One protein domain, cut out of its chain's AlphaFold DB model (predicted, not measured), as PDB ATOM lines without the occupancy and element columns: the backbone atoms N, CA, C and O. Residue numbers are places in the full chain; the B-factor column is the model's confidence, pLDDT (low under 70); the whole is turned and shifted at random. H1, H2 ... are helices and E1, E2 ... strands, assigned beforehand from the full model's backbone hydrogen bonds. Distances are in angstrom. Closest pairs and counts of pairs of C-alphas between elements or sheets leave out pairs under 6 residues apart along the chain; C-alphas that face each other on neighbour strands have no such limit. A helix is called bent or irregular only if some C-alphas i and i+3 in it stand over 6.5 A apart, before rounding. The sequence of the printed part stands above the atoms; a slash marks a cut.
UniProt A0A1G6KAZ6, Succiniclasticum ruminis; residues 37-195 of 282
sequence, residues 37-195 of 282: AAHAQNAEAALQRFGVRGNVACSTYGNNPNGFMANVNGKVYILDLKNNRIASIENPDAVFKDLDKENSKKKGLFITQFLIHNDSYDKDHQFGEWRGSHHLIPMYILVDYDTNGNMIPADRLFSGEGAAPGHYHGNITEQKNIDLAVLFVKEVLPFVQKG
ATOM      1  N   ALA A  37     155.877 181.527  85.783       61.50
ATOM      2  CA  ALA A  37     156.553 180.250  85.550       61.50
ATOM      3  C   ALA A  37     157.353 179.772  86.778       61.50
ATOM      4  O   ALA A  37     157.283 178.598  87.139       61.50
ATOM      5  N   ALA A  38     158.048 180.680  87.471       69.88
ATOM      6  CA  ALA A  38     158.777 180.356  88.697       69.88
ATOM      7  C   ALA A  38     157.842 179.919  89.842       69.88
ATOM      8  O   ALA A  38     158.175 179.013  90.602       69.88
ATOM      9  N   HIS A  39     156.654 180.521  89.966       75.19
ATOM     10  CA  HIS A  39     155.676 180.123  90.988       75.19
ATOM     11  C   HIS A  39     155.106 178.724  90.724       75.19
ATOM     12  O   HIS A  39     154.961 177.949  91.667       75.19
ATOM     13  N   ALA A  40     154.837 178.374  89.462       73.12
ATOM     14  CA  ALA A  40     154.398 177.029  89.090       73.12
ATOM     15  C   ALA A  40     155.476 175.971  89.389       73.12
ATOM     16  O   ALA A  40     155.188 174.976  90.050       73.12
ATOM     17  N   GLN A  41     156.734 176.232  89.013       80.06
ATOM     18  CA  GLN A  41     157.863 175.336  89.307       80.06
ATOM     19  C   GLN A  41     158.081 175.138  90.814       80.06
ATOM     20  O   GLN A  41     158.337 174.023  91.272       80.06
ATOM     21  N   ASN A  42     157.936 176.199  91.612       90.25
ATOM     22  CA  ASN A  42     158.055 176.105  93.066       90.25
ATOM     23  C   ASN A  42     156.891 175.324  93.699       90.25
ATOM     24  O   ASN A  42     157.112 174.545  94.629       90.25
ATOM     25  N   ALA A  43     155.670 175.486  93.181       92.62
ATOM     26  CA  ALA A  43     154.519 174.693  93.605       92.62
ATOM     27  C   ALA A  43     154.739 173.200  93.315       92.62
ATOM     28  O   ALA A  43     154.542 172.368  94.201       92.62
ATOM     29  N   GLU A  44     155.203 172.865  92.105       90.50
ATOM     30  CA  GLU A  44     155.547 171.495  91.705       90.50
ATOM     31  C   GLU A  44     156.596 170.883  92.633       90.50
ATOM     32  O   GLU A  44     156.389 169.790  93.162       90.50
ATOM     33  N   ALA A  45     157.697 171.593  92.887       91.31
ATOM     34  CA  ALA A  45     158.755 171.116  93.771       91.31
ATOM     35  C   ALA A  45     158.243 170.862  95.201       91.31
ATOM     36  O   ALA A  45     158.592 169.853  95.818       91.31
ATOM     37  N   ALA A  46     157.386 171.742  95.727       94.44
ATOM     38  CA  ALA A  46     156.784 171.566  97.045       94.44
ATOM     39  C   ALA A  46     155.849 170.343  97.095       94.44
ATOM     40  O   ALA A  46     155.938 169.553  98.032       94.44
ATOM     41  N   LEU A  47     155.013 170.138  96.072       91.06
ATOM     42  CA  LEU A  47     154.104 168.989  95.953       91.06
ATOM     43  C   LEU A  47     154.851 167.650  95.827       91.06
ATOM     44  O   LEU A  47     154.459 166.658  96.448       91.06
ATOM     45  N   GLN A  48     155.968 167.624  95.095       90.25
ATOM     46  CA  GLN A  48     156.781 166.417  94.904       90.25
ATOM     47  C   GLN A  48     157.342 165.859  96.216       90.25
ATOM     48  O   GLN A  48     157.466 164.641  96.354       90.25
ATOM     49  N   ARG A  49     157.616 166.719  97.207       90.81
ATOM     50  CA  ARG A  49     158.047 166.300  98.555       90.81
ATOM     51  C   ARG A  49     157.001 165.446  99.277       90.81
ATOM     52  O   ARG A  49     157.360 164.680 100.162       90.81
ATOM     53  N   PHE A  50     155.737 165.552  98.870       87.88
ATOM     54  CA  PHE A  50     154.608 164.777  99.386       87.88
ATOM     55  C   PHE A  50     154.158 163.668  98.423       87.88
ATOM     56  O   PHE A  50     153.075 163.107  98.571       87.88
ATOM     57  N   GLY A  51     154.978 163.353  97.416       82.19
ATOM     58  CA  GLY A  51     154.696 162.302  96.441       82.19
ATOM     59  C   GLY A  51     153.697 162.691  95.349       82.19
ATOM     60  O   GLY A  51     153.390 161.856  94.501       82.19
ATOM     61  N   VAL A  52     153.222 163.942  95.312       81.88
ATOM     62  CA  VAL A  52     152.332 164.424  94.248       81.88
ATOM     63  C   VAL A  52     153.167 164.870  93.053       81.88
ATOM     64  O   VAL A  52     153.987 165.782  93.144       81.88
ATOM     65  N   ARG A  53     152.959 164.204  91.916       81.44
ATOM     66  CA  ARG A  53     153.634 164.479  90.642       81.44
ATOM     67  C   ARG A  53     152.593 164.723  89.557       81.44
ATOM     68  O   ARG A  53     151.546 164.080  89.556       81.44
ATOM     69  N   GLY A  54     152.896 165.606  88.616       76.25
ATOM     70  CA  GLY A  54     152.011 165.922  87.499       76.25
ATOM     71  C   GLY A  54     152.142 167.372  87.069       76.25
ATOM     72  O   GLY A  54     152.932 168.119  87.641       76.25
ATOM     73  N   ASN A  55     151.355 167.752  86.066       78.12
ATOM     74  CA  ASN A  55     151.293 169.129  85.597       78.12
ATOM     75  C   ASN A  55     150.474 169.964  86.590       78.12
ATOM     76  O   ASN A  55     149.296 169.662  86.819       78.12
ATOM     77  N   VAL A  56     151.077 171.005  87.165       88.19
ATOM     78  CA  VAL A  56     150.354 171.977  87.994       88.19
ATOM     79  C   VAL A  56     149.633 172.952  87.068       88.19
ATOM     80  O   VAL A  56     150.179 173.963  86.637       88.19
ATOM     81  N   ALA A  57     148.366 172.657  86.776       85.69
ATOM     82  CA  ALA A  57     147.532 173.489  85.910       85.69
ATOM     83  C   ALA A  57     147.263 174.875  86.521       85.69
ATOM     84  O   ALA A  57     147.079 175.854  85.801       85.69
ATOM     85  N   CYS A  58     147.227 174.960  87.853       89.62
ATOM     86  CA  CYS A  58     147.074 176.207  88.592       89.62
ATOM     87  C   CYS A  58     147.525 176.029  90.042       89.62
ATOM     88  O   CYS A  58     147.357 174.956  90.624       89.62
ATOM     89  N   SER A  59     148.033 177.102  90.650       94.50
ATOM     90  CA  SER A  59     148.364 177.134  92.071       94.50
ATOM     91  C   SER A  59     148.216 178.531  92.682       94.50
ATOM     92  O   SER A  59     148.409 179.555  92.018       94.50
ATOM     93  N   THR A  60     147.918 178.570  93.980       96.31
ATOM     94  CA  THR A  60     148.010 179.776  94.808       96.31
ATOM     95  C   THR A  60     149.349 179.910  95.538       96.31
ATOM     96  O   THR A  60     149.471 180.742  96.429       96.31
ATOM     97  N   TYR A  61     150.381 179.150  95.151       95.88
ATOM     98  CA  TYR A  61     151.721 179.248  95.738       95.88
ATOM     99  C   TYR A  61     152.190 180.703  95.878       95.88
ATOM    100  O   TYR A  61     152.068 181.498  94.943       95.88
ATOM    101  N   GLY A  62     152.718 181.041  97.058       93.81
ATOM    102  CA  GLY A  62     153.177 182.388  97.403       93.81
ATOM    103  C   GLY A  62     152.081 183.343  97.891       93.81
ATOM    104  O   GLY A  62     152.416 184.425  98.362       93.81
ATOM    105  N   ASN A  63     150.799 182.962  97.829       92.94
ATOM    106  CA  ASN A  63     149.693 183.785  98.335       92.94
ATOM    107  C   ASN A  63     149.618 183.798  99.871       92.94
ATOM    108  O   ASN A  63     149.314 184.824 100.472       92.94
ATOM    109  N   ASN A  64     149.922 182.664 100.506       94.75
ATOM    110  CA  ASN A  64     149.834 182.490 101.949       94.75
ATOM    111  C   ASN A  64     151.079 181.755 102.470       94.75
ATOM    112  O   ASN A  64     151.453 180.715 101.927       94.75
ATOM    113  N   PRO A  65     151.750 182.268 103.519       96.06
ATOM    114  CA  PRO A  65     152.967 181.646 104.040       96.06
ATOM    115  C   PRO A  65     152.724 180.264 104.666       96.06
ATOM    116  O   PRO A  65     153.656 179.472 104.765       96.06
ATOM    117  N   ASN A  66     151.488 179.959 105.074       97.75
ATOM    118  CA  ASN A  66     151.148 178.688 105.711       97.75
ATOM    119  C   ASN A  66     150.845 177.570 104.708       97.75
ATOM    120  O   ASN A  66     150.706 176.422 105.125       97.75
ATOM    121  N   GLY A  67     150.726 177.868 103.413       98.12
ATOM    122  CA  GLY A  67     150.367 176.860 102.426       98.12
ATOM    123  C   GLY A  67     149.725 177.406 101.161       98.12
ATOM    124  O   GLY A  67     149.666 178.613 100.946       98.12
ATOM    125  N   PHE A  68     149.246 176.501 100.312       98.12
ATOM    126  CA  PHE A  68     148.593 176.858  99.053       98.12
ATOM    127  C   PHE A  68     147.663 175.755  98.544       98.12
ATOM    128  O   PHE A  68     147.765 174.595  98.946       98.12
ATOM    129  N   MET A  69     146.792 176.113  97.602       97.69
ATOM    130  CA  MET A  69     145.997 175.179  96.807       97.69
ATOM    131  C   MET A  69     146.619 174.971  95.428       97.69
ATOM    132  O   MET A  69     147.211 175.891  94.852       97.69
ATOM    133  N   ALA A  70     146.477 173.773  94.871       95.31
ATOM    134  CA  ALA A  70     146.924 173.468  93.518       95.31
ATOM    135  C   ALA A  70     145.988 172.489  92.808       95.31
ATOM    136  O   ALA A  70     145.461 171.563  93.420       95.31
ATOM    137  N   ASN A  71     145.825 172.680  91.502       90.00
ATOM    138  CA  ASN A  71     145.222 171.701  90.611       90.00
ATOM    139  C   ASN A  71     146.347 170.930  89.920       90.00
ATOM    140  O   ASN A  71     147.123 171.521  89.167       90.00
ATOM    141  N   VAL A  72     146.426 169.627  90.181       83.06
ATOM    142  CA  VAL A  72     147.399 168.727  89.561       83.06
ATOM    143  C   VAL A  72     146.633 167.630  88.844       83.06
ATOM    144  O   VAL A  72     145.984 166.808  89.489       83.06
ATOM    145  N   ASN A  73     146.699 167.617  87.513       75.88
ATOM    146  CA  ASN A  73     145.991 166.648  86.666       75.88
ATOM    147  C   ASN A  73     144.485 166.505  87.003       75.88
ATOM    148  O   ASN A  73     143.958 165.397  87.016       75.88
ATOM    149  N   GLY A  74     143.795 167.606  87.321       75.25
ATOM    150  CA  GLY A  74     142.363 167.603  87.651       75.25
ATOM    151  C   GLY A  74     142.040 167.327  89.123       75.25
ATOM    152  O   GLY A  74     140.909 167.557  89.542       75.25
ATOM    153  N   LYS A  75     143.019 166.910  89.935       78.31
ATOM    154  CA  LYS A  75     142.851 166.729  91.382       78.31
ATOM    155  C   LYS A  75     143.261 167.998  92.129       78.31
ATOM    156  O   LYS A  75     144.314 168.578  91.859       78.31
ATOM    157  N   VAL A  76     142.422 168.425  93.072       91.94
ATOM    158  CA  VAL A  76     142.675 169.614  93.895       91.94
ATOM    159  C   VAL A  76     143.354 169.203  95.195       91.94
ATOM    160  O   VAL A  76     142.827 168.386  95.954       91.94
ATOM    161  N   TYR A  77     144.515 169.799  95.445       95.19
ATOM    162  CA  TYR A  77     145.317 169.604  96.643       95.19
ATOM    163  C   TYR A  77     145.395 170.887  97.463       95.19
ATOM    164  O   TYR A  77     145.410 171.988  96.911       95.19
ATOM    165  N   ILE A  78     145.510 170.720  98.775       98.56
ATOM    166  CA  ILE A  78     145.867 171.755  99.738       98.56
ATOM    167  C   ILE A  78     147.171 171.311 100.397       98.56
ATOM    168  O   ILE A  78     147.225 170.250 101.022       98.56
ATOM    169  N   LEU A  79     148.222 172.112 100.241       98.50
ATOM    170  CA  LEU A  79     149.507 171.892 100.890       98.50
ATOM    171  C   LEU A  79     149.592 172.766 102.140       98.50
ATOM    172  O   LEU A  79     149.734 173.981 102.028       98.50
ATOM    173  N   ASP A  80     149.508 172.147 103.314       98.50
ATOM    174  CA  ASP A  80     149.642 172.787 104.623       98.50
ATOM    175  C   ASP A  80     151.123 172.784 105.022       98.50
ATOM    176  O   ASP A  80     151.647 171.822 105.590       98.50
ATOM    177  N   LEU A  81     151.825 173.862 104.664       97.88
ATOM    178  CA  LEU A  81     153.252 174.028 104.938       97.88
ATOM    179  C   LEU A  81     153.525 174.235 106.427       97.88
ATOM    180  O   LEU A  81     154.575 173.808 106.905       97.88
ATOM    181  N   LYS A  82     152.586 174.849 107.160       98.25
ATOM    182  CA  LYS A  82     152.713 175.078 108.604       98.25
ATOM    183  C   LYS A  82     152.829 173.755 109.360       98.25
ATOM    184  O   LYS A  82     153.676 173.635 110.238       98.25
ATOM    185  N   ASN A  83     152.013 172.768 108.992       98.06
ATOM    186  CA  ASN A  83     152.008 171.458 109.645       98.06
ATOM    187  C   ASN A  83     152.747 170.372 108.851       98.06
ATOM    188  O   ASN A  83     152.744 169.218 109.268       98.06
ATOM    189  N   ASN A  84     153.383 170.722 107.726       97.25
ATOM    190  CA  ASN A  84     154.069 169.790 106.827       97.25
ATOM    191  C   ASN A  84     153.165 168.611 106.410       97.25
ATOM    192  O   ASN A  84     153.522 167.444 106.580       97.25
ATOM    193  N   ARG A  85     151.977 168.923 105.878       97.44
ATOM    194  CA  ARG A  85     150.977 167.944 105.424       97.44
ATOM    195  C   ARG A  85     150.394 168.317 104.067       97.44
ATOM    196  O   ARG A  85     150.490 169.453 103.605       97.44
ATOM    197  N   ILE A  86     149.736 167.343 103.452       97.75
ATOM    198  CA  ILE A  86     148.947 167.531 102.241       97.75
ATOM    199  C   ILE A  86     147.574 166.891 102.425       97.75
ATOM    200  O   ILE A  86     147.458 165.825 103.033       97.75
ATOM    201  N   ALA A  87     146.550 167.527 101.867       96.88
ATOM    202  CA  ALA A  87     145.237 166.929 101.706       96.88
ATOM    203  C   ALA A  87     144.740 167.090 100.269       96.88
ATOM    204  O   ALA A  87     145.096 168.056  99.589       96.88
ATOM    205  N   SER A  88     143.890 166.173  99.816       88.19
ATOM    206  CA  SER A  88     143.087 166.368  98.610       88.19
ATOM    207  C   SER A  88     141.611 166.565  98.913       88.19
ATOM    208  O   SER A  88     141.123 166.123  99.949       88.19
ATOM    209  N   ILE A  89     140.901 167.214  97.989       87.25
ATOM    210  CA  ILE A  89     139.442 167.362  98.040       87.25
ATOM    211  C   ILE A  89     138.814 166.239  97.207       87.25
ATOM    212  O   ILE A  89     139.045 166.180  96.000       87.25
ATOM    213  N   GLU A  90     138.027 165.361  97.834       76.12
ATOM    214  CA  GLU A  90     137.465 164.161  97.175       76.12
ATOM    215  C   GLU A  90     136.195 164.441  96.342       76.12
ATOM    216  O   GLU A  90     135.780 163.599  95.552       76.12
ATOM    217  N   ASN A  91     135.610 165.642  96.439       72.12
ATOM    218  CA  ASN A  91     134.526 166.097  95.559       72.12
ATOM    219  C   ASN A  91     134.633 167.606  95.262       72.12
ATOM    220  O   ASN A  91     133.873 168.407  95.818       72.12
ATOM    221  N   PRO A  92     135.607 168.028  94.435       77.12
ATOM    222  CA  PRO A  92     135.826 169.443  94.163       77.12
ATOM    223  C   PRO A  92     134.589 170.089  93.521       77.12
ATOM    224  O   PRO A  92     134.222 171.192  93.914       77.12
ATOM    225  N   ASP A  93     133.879 169.396  92.631       75.06
ATOM    226  CA  ASP A  93     132.677 169.925  91.975       75.06
ATOM    227  C   ASP A  93     131.632 170.408  92.992       75.06
ATOM    228  O   ASP A  93     131.158 171.542  92.907       75.06
ATOM    229  N   ALA A  94     131.322 169.603  94.015       74.56
ATOM    230  CA  ALA A  94     130.373 169.985  95.064       74.56
ATOM    231  C   ALA A  94     130.861 171.168  95.919       74.56
ATOM    232  O   ALA A  94     130.052 171.988  96.369       74.56
ATOM    233  N   VAL A  95     132.176 171.269  96.128       82.00
ATOM    234  CA  VAL A  95     132.814 172.343  96.901       82.00
ATOM    235  C   VAL A  95     132.789 173.670  96.130       82.00
ATOM    236  O   VAL A  95     132.497 174.714  96.722       82.00
ATOM    237  N   PHE A  96     133.043 173.632  94.818       81.94
ATOM    238  CA  PHE A  96     133.232 174.815  93.970       81.94
ATOM    239  C   PHE A  96     132.004 175.214  93.127       81.94
ATOM    240  O   PHE A  96     132.040 176.282  92.525       81.94
ATOM    241  N   LYS A  97     130.908 174.433  93.097       75.06
ATOM    242  CA  LYS A  97     129.726 174.656  92.221       75.06
ATOM    243  C   LYS A  97     129.093 176.055  92.254       75.06
ATOM    244  O   LYS A  97     128.467 176.454  91.279       75.06
ATOM    245  N   ASP A  98     129.257 176.785  93.357       72.81
ATOM    246  CA  ASP A  98     128.684 178.124  93.562       72.81
ATOM    247  C   ASP A  98     129.758 179.228  93.622       72.81
ATOM    248  O   ASP A  98     129.495 180.332  94.103       72.81
ATOM    249  N   LEU A  99     130.985 178.925  93.188       77.62
ATOM    250  CA  LEU A  99     132.094 179.870  93.119       77.62
ATOM    251  C   LEU A  99     132.413 180.175  91.656       77.62
ATOM    252  O   LEU A  99     132.711 179.277  90.873       77.62
ATOM    253  N   ASP A 100     132.389 181.454  91.296       68.38
ATOM    254  CA  ASP A 100     132.806 181.929  89.982       68.38
ATOM    255  C   ASP A 100     133.938 182.967  90.106       68.38
ATOM    256  O   ASP A 100     134.341 183.371  91.200       68.38
ATOM    257  N   LYS A 101     134.502 183.357  88.958       63.91
ATOM    258  CA  LYS A 101     135.645 184.277  88.885       63.91
ATOM    259  C   LYS A 101     135.281 185.745  89.117       63.91
ATOM    260  O   LYS A 101     136.188 186.534  89.361       63.91
ATOM    261  N   GLU A 102     134.005 186.120  89.002       59.59
ATOM    262  CA  GLU A 102     133.586 187.526  88.876       59.59
ATOM    263  C   GLU A 102     132.605 187.991  89.958       59.59
ATOM    264  O   GLU A 102     132.520 189.184  90.239       59.59
ATOM    265  N   ASN A 103     131.846 187.081  90.563       54.19
ATOM    266  CA  ASN A 103     130.724 187.388  91.434       54.19
ATOM    267  C   ASN A 103     130.358 186.186  92.319       54.19
ATOM    268  O   ASN A 103     129.263 185.622  92.240       54.19
ATOM    269  N   SER A 104     131.267 185.790  93.213       53.25
ATOM    270  CA  SER A 104     130.930 184.788  94.217       53.25
ATOM    271  C   SER A 104     129.803 185.344  95.088       53.25
ATOM    272  O   SER A 104     130.039 186.195  95.953       53.25
ATOM    273  N   LYS A 105     128.568 184.865  94.886       56.12
ATOM    274  CA  LYS A 105     127.524 184.948  95.914       56.12
ATOM    275  C   LYS A 105     128.183 184.579  97.239       56.12
ATOM    276  O   LYS A 105     128.932 183.603  97.282       56.12
ATOM    277  N   LYS A 106     127.947 185.360  98.298       67.19
ATOM    278  CA  LYS A 106     128.547 185.086  99.609       67.19
ATOM    279  C   LYS A 106     128.204 183.650 100.024       67.19
ATOM    280  O   LYS A 106     127.060 183.357 100.369       67.19
ATOM    281  N   LYS A 107     129.176 182.747  99.924       75.31
ATOM    282  CA  LYS A 107     129.061 181.348 100.311       75.31
ATOM    283  C   LYS A 107     129.316 181.273 101.807       75.31
ATOM    284  O   LYS A 107     130.453 181.390 102.237       75.31
ATOM    285  N   GLY A 108     128.250 181.085 102.580       80.62
ATOM    286  CA  GLY A 108     128.330 181.001 104.044       80.62
ATOM    287  C   GLY A 108     128.714 179.621 104.587       80.62
ATOM    288  O   GLY A 108     128.837 179.459 105.797       80.62
ATOM    289  N   LEU A 109     128.861 178.616 103.716       85.00
ATOM    290  CA  LEU A 109     129.128 177.234 104.110       85.00
ATOM    291  C   LEU A 109     129.904 176.471 103.035       85.00
ATOM    292  O   LEU A 109     129.497 176.423 101.865       85.00
ATOM    293  N   PHE A 110     130.949 175.775 103.472       86.19
ATOM    294  CA  PHE A 110     131.539 174.652 102.758       86.19
ATOM    295  C   PHE A 110     131.260 173.343 103.489       86.19
ATOM    296  O   PHE A 110     131.470 173.237 104.694       86.19
ATOM    297  N   ILE A 111     130.839 172.337 102.728       84.00
ATOM    298  CA  ILE A 111     130.920 170.935 103.132       84.00
ATOM    299  C   ILE A 111     131.997 170.323 102.248       84.00
ATOM    300  O   ILE A 111     131.856 170.323 101.025       84.00
ATOM    301  N   THR A 112     133.098 169.888 102.849       86.25
ATOM    302  CA  THR A 112     134.290 169.437 102.121       86.25
ATOM    303  C   THR A 112     134.869 168.187 102.758       86.25
ATOM    304  O   THR A 112     134.908 168.073 103.977       86.25
ATOM    305  N   GLN A 113     135.327 167.251 101.935       86.38
ATOM    306  CA  GLN A 113     135.979 166.019 102.368       86.38
ATOM    307  C   GLN A 113     137.473 166.127 102.091       86.38
ATOM    308  O   GLN A 113     137.896 166.076 100.933       86.38
ATOM    309  N   PHE A 114     138.261 166.293 103.151       95.00
ATOM    310  CA  PHE A 114     139.714 166.340 103.066       95.00
ATOM    311  C   PHE A 114     140.292 164.943 103.250       95.00
ATOM    312  O   PHE A 114     140.230 164.395 104.345       95.00
ATOM    313  N   LEU A 115     140.895 164.379 102.207       88.31
ATOM    314  CA  LEU A 115     141.729 163.189 102.337       88.31
ATOM    315  C   LEU A 115     143.147 163.624 102.713       88.31
ATOM    316  O   LEU A 115     143.938 164.002 101.850       88.31
ATOM    317  N   ILE A 116     143.456 163.601 104.005       95.75
ATOM    318  CA  ILE A 116     144.758 163.960 104.566       95.75
ATOM    319  C   ILE A 116     145.715 162.786 104.366       95.75
ATOM    320  O   ILE A 116     145.410 161.644 104.719       95.75
ATOM    321  N   HIS A 117     146.876 163.048 103.769       87.94
ATOM    322  CA  HIS A 117     147.851 161.999 103.503       87.94
ATOM    323  C   HIS A 117     148.764 161.741 104.698       87.94
ATOM    324  O   HIS A 117     149.307 162.690 105.262       87.94
ATOM    325  N   ASN A 118     149.016 160.457 104.984       82.31
ATOM    326  CA  ASN A 118     149.923 160.008 106.047       82.31
ATOM    327  C   ASN A 118     149.618 160.683 107.392       82.31
ATOM    328  O   ASN A 118     150.505 161.252 108.028       82.31
ATOM    329  N   ASP A 119     148.345 160.661 107.778       93.31
ATOM    330  CA  ASP A 119     147.880 161.271 109.015       93.31
ATOM    331  C   ASP A 119     148.063 160.325 110.211       93.31
ATOM    332  O   ASP A 119     148.344 159.132 110.067       93.31
ATOM    333  N   SER A 120     147.912 160.872 111.412       93.88
ATOM    334  CA  SER A 120     148.073 160.158 112.677       93.88
ATOM    335  C   SER A 120     146.864 160.378 113.575       93.88
ATOM    336  O   SER A 120     146.366 161.501 113.638       93.88
ATOM    337  N   TYR A 121     146.462 159.353 114.327       91.56
ATOM    338  CA  TYR A 121     145.404 159.466 115.332       91.56
ATOM    339  C   TYR A 121     145.690 160.624 116.304       91.56
ATOM    340  O   TYR A 121     146.762 160.692 116.908       91.56
ATOM    341  N   ASP A 122     144.734 161.539 116.426       94.75
ATOM    342  CA  ASP A 122     144.807 162.771 117.213       94.75
ATOM    343  C   ASP A 122     143.468 163.050 117.923       94.75
ATOM    344  O   ASP A 122     142.667 162.139 118.113       94.75
ATOM    345  N   LYS A 123     143.202 164.283 118.367       97.06
ATOM    346  CA  LYS A 123     141.962 164.623 119.098       97.06
ATOM    347  C   LYS A 123     140.680 164.502 118.267       97.06
ATOM    348  O   LYS A 123     139.590 164.451 118.834       97.06
ATOM    349  N   ASP A 124     140.819 164.464 116.949       97.62
ATOM    350  CA  ASP A 124     139.735 164.437 115.978       97.62
ATOM    351  C   ASP A 124     139.669 163.089 115.236       97.62
ATOM    352  O   ASP A 124     138.905 162.955 114.284       97.62
ATOM    353  N   HIS A 125     140.439 162.078 115.665       95.31
ATOM    354  CA  HIS A 125     140.545 160.773 114.994       95.31
ATOM    355  C   HIS A 125     139.224 160.008 114.850       95.31
ATOM    356  O   HIS A 125     139.138 159.103 114.023       95.31
ATOM    357  N   GLN A 126     138.239 160.312 115.699       95.31
ATOM    358  CA  GLN A 126     136.903 159.725 115.656       95.31
ATOM    359  C   GLN A 126     136.055 160.244 114.490       95.31
ATOM    360  O   GLN A 126     135.022 159.661 114.172       95.31
ATOM    361  N   PHE A 127     136.431 161.375 113.893       95.38
ATOM    362  CA  PHE A 127     135.695 161.937 112.773       95.38
ATOM    363  C   PHE A 127     136.160 161.321 111.464       95.38
ATOM    364  O   PHE A 127     137.313 160.938 111.324       95.38
ATOM    365  N   GLY A 128     135.271 161.263 110.479       87.62
ATOM    366  CA  GLY A 128     135.649 160.779 109.168       87.62
ATOM    367  C   GLY A 128     135.910 159.276 109.104       87.62
ATOM    368  O   GLY A 128     135.303 158.473 109.810       87.62
ATOM    369  N   GLU A 129     136.791 158.898 108.185       82.19
ATOM    370  CA  GLU A 129     137.170 157.516 107.906       82.19
ATOM    371  C   GLU A 129     138.690 157.406 107.732       82.19
ATOM    372  O   GLU A 129     139.313 158.218 107.043       82.19
ATOM    373  N   TRP A 130     139.289 156.355 108.291       80.31
ATOM    374  CA  TRP A 130     140.692 156.013 108.059       80.31
ATOM    375  C   TRP A 130     140.836 155.059 106.866       80.31
ATOM    376  O   TRP A 130     140.216 153.999 106.819       80.31
ATOM    377  N   ARG A 131     141.704 155.412 105.913       75.38
ATOM    378  CA  ARG A 131     142.040 154.637 104.709       75.38
ATOM    379  C   ARG A 131     143.523 154.284 104.730       75.38
ATOM    380  O   ARG A 131     144.356 154.975 104.142       75.38
ATOM    381  N   GLY A 132     143.869 153.220 105.450       80.19
ATOM    382  CA  GLY A 132     145.268 152.894 105.729       80.19
ATOM    383  C   GLY A 132     145.926 154.009 106.547       80.19
ATOM    384  O   GLY A 132     145.449 154.334 107.628       80.19
ATOM    385  N   SER A 133     146.997 154.614 106.026       80.44
ATOM    386  CA  SER A 133     147.653 155.776 106.648       80.44
ATOM    387  C   SER A 133     146.999 157.121 106.300       80.44
ATOM    388  O   SER A 133     147.501 158.164 106.708       80.44
ATOM    389  N   HIS A 134     145.924 157.138 105.514       77.88
ATOM    390  CA  HIS A 134     145.227 158.361 105.119       77.88
ATOM    391  C   HIS A 134     143.975 158.573 105.970       77.88
ATOM    392  O   HIS A 134     143.331 157.608 106.373       77.88
ATOM    393  N   HIS A 135     143.599 159.828 106.193       90.38
ATOM    394  CA  HIS A 135     142.438 160.190 107.001       90.38
ATOM    395  C   HIS A 135     141.502 161.073 106.183       90.38
ATOM    396  O   HIS A 135     141.861 162.182 105.789       90.38
ATOM    397  N   LEU A 136     140.318 160.559 105.867       87.62
ATOM    398  CA  LEU A 136     139.273 161.297 105.179       87.62
ATOM    399  C   LEU A 136     138.411 162.022 106.213       87.62
ATOM    400  O   LEU A 136     137.546 161.395 106.813       87.62
ATOM    401  N   ILE A 137     138.605 163.331 106.382       95.50
ATOM    402  CA  ILE A 137     137.818 164.154 107.307       95.50
ATOM    403  C   ILE A 137     136.789 164.994 106.531       95.50
ATOM    404  O   ILE A 137     137.168 165.948 105.841       95.50
ATOM    405  N   PRO A 138     135.485 164.698 106.647       88.25
ATOM    406  CA  PRO A 138     134.419 165.577 106.186       88.25
ATOM    407  C   PRO A 138     134.246 166.744 107.159       88.25
ATOM    408  O   PRO A 138     134.013 166.548 108.349       88.25
ATOM    409  N   MET A 139     134.316 167.976 106.670       93.00
ATOM    410  CA  MET A 139     134.173 169.183 107.478       93.00
ATOM    411  C   MET A 139     133.005 170.042 107.004       93.00
ATOM    412  O   MET A 139     132.848 170.300 105.809       93.00
ATOM    413  N   TYR A 140     132.230 170.524 107.971       87.44
ATOM    414  CA  TYR A 140     131.227 171.572 107.836       87.44
ATOM    415  C   TYR A 140     131.846 172.877 108.341       87.44
ATOM    416  O   TYR A 140     132.097 173.059 109.536       87.44
ATOM    417  N   ILE A 141     132.146 173.764 107.398       91.50
ATOM    418  CA  ILE A 141     132.924 174.981 107.612       91.50
ATOM    419  C   ILE A 141     132.020 176.174 107.335       91.50
ATOM    420  O   ILE A 141     131.734 176.492 106.178       91.50
ATOM    421  N   LEU A 142     131.570 176.827 108.402       85.00
ATOM    422  CA  LEU A 142     130.883 178.109 108.301       85.00
ATOM    423  C   LEU A 142     131.882 179.199 107.911       85.00
ATOM    424  O   LEU A 142     133.037 179.180 108.342       85.00
ATOM    425  N   VAL A 143     131.432 180.129 107.076       87.56
ATOM    426  CA  VAL A 143     132.275 181.169 106.484       87.56
ATOM    427  C   VAL A 143     131.691 182.538 106.778       87.56
ATOM    428  O   VAL A 143     130.548 182.825 106.419       87.56
ATOM    429  N   ASP A 144     132.532 183.382 107.354       87.44
ATOM    430  CA  ASP A 144     132.328 184.812 107.511       87.44
ATOM    431  C   ASP A 144     133.211 185.588 106.525       87.44
ATOM    432  O   ASP A 144     133.972 185.026 105.730       87.44
ATOM    433  N   TYR A 145     133.092 186.914 106.556       86.25
ATOM    434  CA  TYR A 145     133.819 187.811 105.667       86.25
ATOM    435  C   TYR A 145     134.472 188.933 106.462       86.25
ATOM    436  O   TYR A 145     133.821 189.559 107.301       86.25
ATOM    437  N   ASP A 146     135.740 189.215 106.168       86.31
ATOM    438  CA  ASP A 146     136.409 190.399 106.697       86.31
ATOM    439  C   ASP A 146     135.900 191.691 106.017       86.31
ATOM    440  O   ASP A 146     135.098 191.672 105.077       86.31
ATOM    441  N   THR A 147     136.381 192.846 106.483       87.06
ATOM    442  CA  THR A 147     136.007 194.160 105.931       87.06
ATOM    443  C   THR A 147     136.422 194.357 104.473       87.06
ATOM    444  O   THR A 147     135.876 195.225 103.799       87.06
ATOM    445  N   ASN A 148     137.382 193.568 103.990       84.25
ATOM    446  CA  ASN A 148     137.885 193.604 102.622       84.25
ATOM    447  C   ASN A 148     137.144 192.608 101.713       84.25
ATOM    448  O   ASN A 148     137.424 192.548 100.517       84.25
ATOM    449  N   GLY A 149     136.200 191.834 102.261       79.94
ATOM    450  CA  GLY A 149     135.455 190.809 101.540       79.94
ATOM    451  C   GLY A 149     136.197 189.479 101.388       79.94
ATOM    452  O   GLY A 149     135.722 188.624 100.641       79.94
ATOM    453  N   ASN A 150     137.317 189.268 102.086       84.06
ATOM    454  CA  ASN A 150     137.981 187.966 102.112       84.06
ATOM    455  C   ASN A 150     137.210 187.004 103.012       84.06
ATOM    456  O   ASN A 150     136.735 187.385 104.083       84.06
ATOM    457  N   MET A 151     137.133 185.742 102.595       87.94
ATOM    458  CA  MET A 151     136.546 184.691 103.418       87.94
ATOM    459  C   MET A 151     137.425 184.414 104.640       87.94
ATOM    460  O   MET A 151     138.644 184.253 104.531       87.94
ATOM    461  N   ILE A 152     136.785 184.297 105.797       88.94
ATOM    462  CA  ILE A 152     137.387 183.805 107.034       88.94
ATOM    463  C   ILE A 152     136.505 182.676 107.580       88.94
ATOM    464  O   ILE A 152     135.285 182.728 107.425       88.94
ATOM    465  N   PRO A 153     137.080 181.620 108.172       86.50
ATOM    466  CA  PRO A 153     136.261 180.618 108.837       86.50
ATOM    467  C   PRO A 153     135.567 181.257 110.042       86.50
ATOM    468  O   PRO A 153     136.171 182.078 110.734       86.50
ATOM    469  N   ALA A 154     134.320 180.864 110.292       80.69
ATOM    470  CA  ALA A 154     133.632 181.213 111.528       80.69
ATOM    471  C   ALA A 154     134.321 180.549 112.737       80.69
ATOM    472  O   ALA A 154     135.104 179.607 112.587       80.69
ATOM    473  N   ASP A 155     133.971 180.991 113.946       80.25
ATOM    474  CA  ASP A 155     134.622 180.588 115.205       80.25
ATOM    475  C   ASP A 155     134.677 179.072 115.460       80.25
ATOM    476  O   ASP A 155     135.503 178.605 116.248       80.25
ATOM    477  N   ARG A 156     133.784 178.288 114.843       82.75
ATOM    478  CA  ARG A 156     133.709 176.835 115.031       82.75
ATOM    479  C   ARG A 156     133.659 176.086 113.712       82.75
ATOM    480  O   ARG A 156     132.931 176.448 112.788       82.75
ATOM    481  N   LEU A 157     134.403 174.987 113.693       92.44
ATOM    482  CA  LEU A 157     134.477 174.021 112.610       92.44
ATOM    483  C   LEU A 157     133.905 172.702 113.108       92.44
ATOM    484  O   LEU A 157     134.213 172.277 114.226       92.44
ATOM    485  N   PHE A 158     133.100 172.057 112.272       92.56
ATOM    486  CA  PHE A 158     132.403 170.844 112.668       92.56
ATOM    487  C   PHE A 158     132.731 169.670 111.760       92.56
ATOM    488  O   PHE A 158     133.029 169.833 110.577       92.56
ATOM    489  N   SER A 159     132.638 168.474 112.321       95.50
ATOM    490  CA  SER A 159     132.801 167.205 111.628       95.50
ATOM    491  C   SER A 159     131.864 166.151 112.221       95.50
ATOM    492  O   SER A 159     131.084 166.424 113.142       95.50
ATOM    493  N   GLY A 160     131.900 164.955 111.651       88.06
ATOM    494  CA  GLY A 160     131.111 163.812 112.080       88.06
ATOM    495  C   GLY A 160     131.807 162.507 111.716       88.06
ATOM    496  O   GLY A 160     132.759 162.499 110.939       88.06
ATOM    497  N   GLU A 161     131.345 161.415 112.315       84.50
ATOM    498  CA  GLU A 161     131.892 160.072 112.114       84.50
ATOM    499  C   GLU A 161     131.529 159.504 110.731       84.50
ATOM    500  O   GLU A 161     130.408 159.675 110.242       84.50
ATOM    501  N   GLY A 162     132.481 158.805 110.112       75.75
ATOM    502  CA  GLY A 162     132.342 158.191 108.795       75.75
ATOM    503  C   GLY A 162     132.686 159.133 107.642       75.75
ATOM    504  O   GLY A 162     132.729 160.351 107.784       75.75
ATOM    505  N   ALA A 163     132.911 158.567 106.456       64.44
ATOM    506  CA  ALA A 163     133.306 159.317 105.261       64.44
ATOM    507  C   ALA A 163     132.299 160.408 104.842       64.44
ATOM    508  O   ALA A 163     132.689 161.397 104.223       64.44
ATOM    509  N   ALA A 164     131.012 160.249 105.165       64.94
ATOM    510  CA  ALA A 164     129.945 161.182 104.800       64.94
ATOM    511  C   ALA A 164     128.905 161.318 105.934       64.94
ATOM    512  O   ALA A 164     127.794 160.834 105.805       64.94
ATOM    513  N   PRO A 165     129.217 161.933 107.076       66.56
ATOM    514  CA  PRO A 165     128.385 161.880 108.275       66.56
ATOM    515  C   PRO A 165     126.966 162.420 108.048       66.56
ATOM    516  O   PRO A 165     126.774 163.428 107.368       66.56
ATOM    517  N   GLY A 166     125.969 161.779 108.674       61.81
ATOM    518  CA  GLY A 166     124.576 162.250 108.659       61.81
ATOM    519  C   GLY A 166     124.370 163.574 109.409       61.81
ATOM    520  O   GLY A 166     123.445 164.321 109.100       61.81
ATOM    521  N   HIS A 167     125.262 163.895 110.355       69.38
ATOM    522  CA  HIS A 167     125.277 165.161 111.087       69.38
ATOM    523  C   HIS A 167     126.704 165.604 111.435       69.38
ATOM    524  O   HIS A 167     127.567 164.777 111.723       69.38
ATOM    525  N   TYR A 168     126.923 166.919 111.491       84.50
ATOM    526  CA  TYR A 168     128.209 167.541 111.820       84.50
ATOM    527  C   TYR A 168     128.140 168.183 113.213       84.50
ATOM    528  O   TYR A 168     128.076 169.403 113.344       84.50
ATOM    529  N   HIS A 169     128.055 167.362 114.264       88.00
ATOM    530  CA  HIS A 169     127.897 167.837 115.651       88.00
ATOM    531  C   HIS A 169     129.203 167.837 116.458       88.00
ATOM    532  O   HIS A 169     129.237 168.362 117.572       88.00
ATOM    533  N   GLY A 170     130.273 167.244 115.926       91.25
ATOM    534  CA  GLY A 170     131.569 167.192 116.588       91.25
ATOM    535  C   GLY A 170     132.393 168.436 116.292       91.25
ATOM    536  O   GLY A 170     132.538 168.805 115.131       91.25
ATOM    537  N   ASN A 171     132.948 169.074 117.321       95.81
ATOM    538  CA  ASN A 171     133.898 170.167 117.113       95.81
ATOM    539  C   ASN A 171     135.242 169.596 116.656       95.81
ATOM    540  O   ASN A 171     135.767 168.695 117.305       95.81
ATOM    541  N   ILE A 172     135.815 170.175 115.602       97.19
ATOM    542  CA  ILE A 172     137.228 169.987 115.263       97.19
ATOM    543  C   ILE A 172     138.064 170.721 116.318       97.19
ATOM    544  O   ILE A 172     137.873 171.918 116.550       97.19
ATOM    545  N   THR A 173     138.968 170.003 116.979       96.69
ATOM    546  CA  THR A 173     139.774 170.516 118.100       96.69
ATOM    547  C   THR A 173     141.272 170.297 117.930       96.69
ATOM    548  O   THR A 173     142.068 170.901 118.654       96.69
ATOM    549  N   GLU A 174     141.681 169.457 116.981       97.75
ATOM    550  CA  GLU A 174     143.076 169.286 116.624       97.75
ATOM    551  C   GLU A 174     143.554 170.484 115.791       97.75
ATOM    552  O   GLU A 174     143.002 170.811 114.737       97.75
ATOM    553  N   GLN A 175     144.621 171.143 116.248       97.75
ATOM    554  CA  GLN A 175     145.066 172.416 115.688       97.75
ATOM    555  C   GLN A 175     145.486 172.280 114.229       97.75
ATOM    556  O   GLN A 175     145.171 173.153 113.422       97.75
ATOM    557  N   LYS A 176     146.152 171.179 113.865       97.50
ATOM    558  CA  LYS A 176     146.533 170.943 112.470       97.50
ATOM    559  C   LYS A 176     145.279 170.829 111.577       97.50
ATOM    560  O   LYS A 176     145.271 171.329 110.456       97.50
ATOM    561  N   ASN A 177     144.175 170.256 112.055       97.56
ATOM    562  CA  ASN A 177     142.931 170.143 111.278       97.56
ATOM    563  C   ASN A 177     142.204 171.491 111.161       97.56
ATOM    564  O   ASN A 177     141.720 171.834 110.081       97.56
ATOM    565  N   ILE A 178     142.228 172.301 112.226       97.12
ATOM    566  CA  ILE A 178     141.778 173.702 112.193       97.12
ATOM    567  C   ILE A 178     142.595 174.500 111.168       97.12
ATOM    568  O   ILE A 178     142.026 175.188 110.322       97.12
ATOM    569  N   ASP A 179     143.923 174.388 111.206       97.75
ATOM    570  CA  ASP A 179     144.826 175.100 110.300       97.75
ATOM    571  C   ASP A 179     144.574 174.737 108.829       97.75
ATOM    572  O   ASP A 179     144.573 175.626 107.976       97.75
ATOM    573  N   LEU A 180     144.308 173.459 108.530       98.25
ATOM    574  CA  LEU A 180     143.973 172.994 107.181       98.25
ATOM    575  C   LEU A 180     142.671 173.629 106.668       98.25
ATOM    576  O   LEU A 180     142.629 174.125 105.541       98.25
ATOM    577  N   ALA A 181     141.624 173.656 107.496       97.25
ATOM    578  CA  ALA A 181     140.351 174.288 107.153       97.25
ATOM    579  C   ALA A 181     140.494 175.808 106.970       97.25
ATOM    580  O   ALA A 181     139.979 176.371 106.003       97.25
ATOM    581  N   VAL A 182     141.243 176.473 107.857       96.69
ATOM    582  CA  VAL A 182     141.562 177.906 107.750       96.69
ATOM    583  C   VAL A 182     142.313 178.194 106.452       96.69
ATOM    584  O   VAL A 182     142.004 179.168 105.765       96.69
ATOM    585  N   LEU A 183     143.298 177.362 106.112       98.12
ATOM    586  CA  LEU A 183     144.062 177.493 104.878       98.12
ATOM    587  C   LEU A 183     143.156 177.326 103.654       98.12
ATOM    588  O   LEU A 183     143.195 178.172 102.767       98.12
ATOM    589  N   PHE A 184     142.301 176.301 103.633       97.19
ATOM    590  CA  PHE A 184     141.318 176.104 102.569       97.19
ATOM    591  C   PHE A 184     140.442 177.348 102.361       97.19
ATOM    592  O   PHE A 184     140.385 177.865 101.248       97.19
ATOM    593  N   VAL A 185     139.821 177.877 103.421       94.88
ATOM    594  CA  VAL A 185     138.929 179.048 103.320       94.88
ATOM    595  C   VAL A 185     139.658 180.282 102.782       94.88
ATOM    596  O   VAL A 185     139.103 181.018 101.970       94.88
ATOM    597  N   LYS A 186     140.915 180.496 103.186       94.12
ATOM    598  CA  LYS A 186     141.716 181.641 102.726       94.12
ATOM    599  C   LYS A 186     142.180 181.515 101.276       94.12
ATOM    600  O   LYS A 186     142.338 182.525 100.598       94.12
ATOM    601  N   GLU A 187     142.387 180.293 100.797       94.88
ATOM    602  CA  GLU A 187     142.938 180.041  99.466       94.88
ATOM    603  C   GLU A 187     141.870 179.752  98.403       94.88
ATOM    604  O   GLU A 187     142.152 179.906  97.216       94.88
ATOM    605  N   VAL A 188     140.637 179.401  98.791       91.94
ATOM    606  CA  VAL A 188     139.579 178.971  97.860       91.94
ATOM    607  C   VAL A 188     139.230 180.041  96.818       91.94
ATOM    608  O   VAL A 188     139.135 179.732  95.629       91.94
ATOM    609  N   LEU A 189     139.095 181.309  97.226       88.50
ATOM    610  CA  LEU A 189     138.777 182.411  96.313       88.50
ATOM    611  C   LEU A 189     139.953 182.748  95.383       88.50
ATOM    612  O   LEU A 189     139.747 182.709  94.167       88.50
ATOM    613  N   PRO A 190     141.184 183.001  95.885       90.19
ATOM    614  CA  PRO A 190     142.351 183.176  95.020       90.19
ATOM    615  C   PRO A 190     142.556 182.012  94.044       90.19
ATOM    616  O   PRO A 190     142.931 182.221  92.888       90.19
ATOM    617  N   PHE A 191     142.290 180.780  94.485       92.00
ATOM    618  CA  PHE A 191     142.395 179.586  93.657       92.00
ATOM    619  C   PHE A 191     141.392 179.611  92.501       92.00
ATOM    620  O   PHE A 191     141.797 179.471  91.347       92.00
ATOM    621  N   VAL A 192     140.106 179.859  92.769       88.12
ATOM    622  CA  VAL A 192     139.069 179.959  91.727       88.12
ATOM    623  C   VAL A 192     139.340 181.127  90.772       88.12
ATOM    624  O   VAL A 192     139.280 180.946  89.553       88.12
ATOM    625  N   GLN A 193     139.730 182.297  91.290       86.12
ATOM    626  CA  GLN A 193     140.055 183.487  90.491       86.12
ATOM    627  C   GLN A 193     141.201 183.234  89.503       86.12
ATOM    628  O   GLN A 193     141.127 183.637  88.341       86.12
ATOM    629  N   LYS A 194     142.226 182.479  89.920       87.88
ATOM    630  CA  LYS A 194     143.328 182.046  89.045       87.88
ATOM    631  C   LYS A 194     142.932 180.964  88.033       87.88
ATOM    632  O   LYS A 194     143.750 180.572  87.208       87.88
ATOM    633  N   GLY A 195     141.685 180.489  88.048       84.06
ATOM    634  CA  GLY A 195     141.248 179.364  87.222       84.06
ATOM    635  C   GLY A 195     141.715 178.014  87.760       84.06
ATOM    636  O   GLY A 195     141.814 177.062  86.995       84.06
TER     637      GLY A 195
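This is residues 37 to 195 of the 282 residues of a protein of Succiniclasticum ruminis (UniProt A0A1G6KAZ6). A strongly twisted sheet of eight strands, E1 to E8, curls round one long helix, H3. Helix H1 packs crosswise on the sheet at E1, E2 and E3, and short H2 is on the opposite face from H1. The printed part has 159 residues with three named helices and eight named strands, in the order H1 E1 E2 E3 E4 H2 E5 E6 E7 E8 H3. The class is mixed, helices and strands; the sheet branches at E7 and its neighbour pairs are antiparallel. The whole is compact and rounded, with a radius of gyration of the C-alphas of 14.8 A and spans of 42 by 37 by 25 A.

H1, residues 37 to 48, is on the sheet at a height of 8.5 A and runs across the strands, at 81 degrees on the local plane to E1, residues 56 to 59. Their closest C-alphas, of Glu 44 and Val 56, are 6.4 A apart. E1, E2, residues 67 to 72, E3, residues 75 to 80, and E4, residues 85 to 89, form a meander, each strand the antiparallel neighbour of the one before. Within hydrogen-bond range are N 57 and O 71 at 2.9 A, N 70 and O 77 at 2.9 A, and N 78 and O 87 at 2.8 A. H2, residues 92 to 96, is over none of the strands, at a height of 5.9 A. E5, residues 109 to 116, is E4's other neighbour, with N 88 and O 115 at 3.0 A. E6, residues 129 to 131, E7, residues 134 to 145, and E8, residues 151 to 159, form a second meander, with N 129 and O 136 at 2.9 A and N 144 and O 152 at 2.8 A. E5 lies on one side of E7, with N 112 and O 139 at 3.0 A; E6 and E8 lie on the other. E7 bends by 54 degrees at residue 140 and E8 by 83 degrees at residue 155. The sheet curls round H3, residues 175 to 193, whose closest C-alphas to E8 are Lys 186 and Met 151, 6.0 A, and to E2 Glu 187 and Met 69, 6.3 A. H3 is irregular, C-alphas 186 and 189 being 7.1 A apart. Every O i to N i+4 pair is within hydrogen-bond range in H1 and H2, and 13 of 15 in H3.

H1 begins at C-alpha 37 (156.553, 180.250, 85.550) and is 16.7 A long. E7, the longest strand by residues, measures 31.6 A, E5 20.5 A and E8 19.7 A. H3 measures 28.0 A and ends at C-alpha 193 (140.055, 183.487, 90.491).

The C-alphas farthest apart, of Ala 38 and Gly 166, are 43.5 A apart. The printed part has no cut. The links H2 to E5, E5 to E6 and E8 to H3 are long. Mean pLDDT of the printed part is 86.5; residues 37 to 38, 100 to 106 and 163 to 167 are under 70.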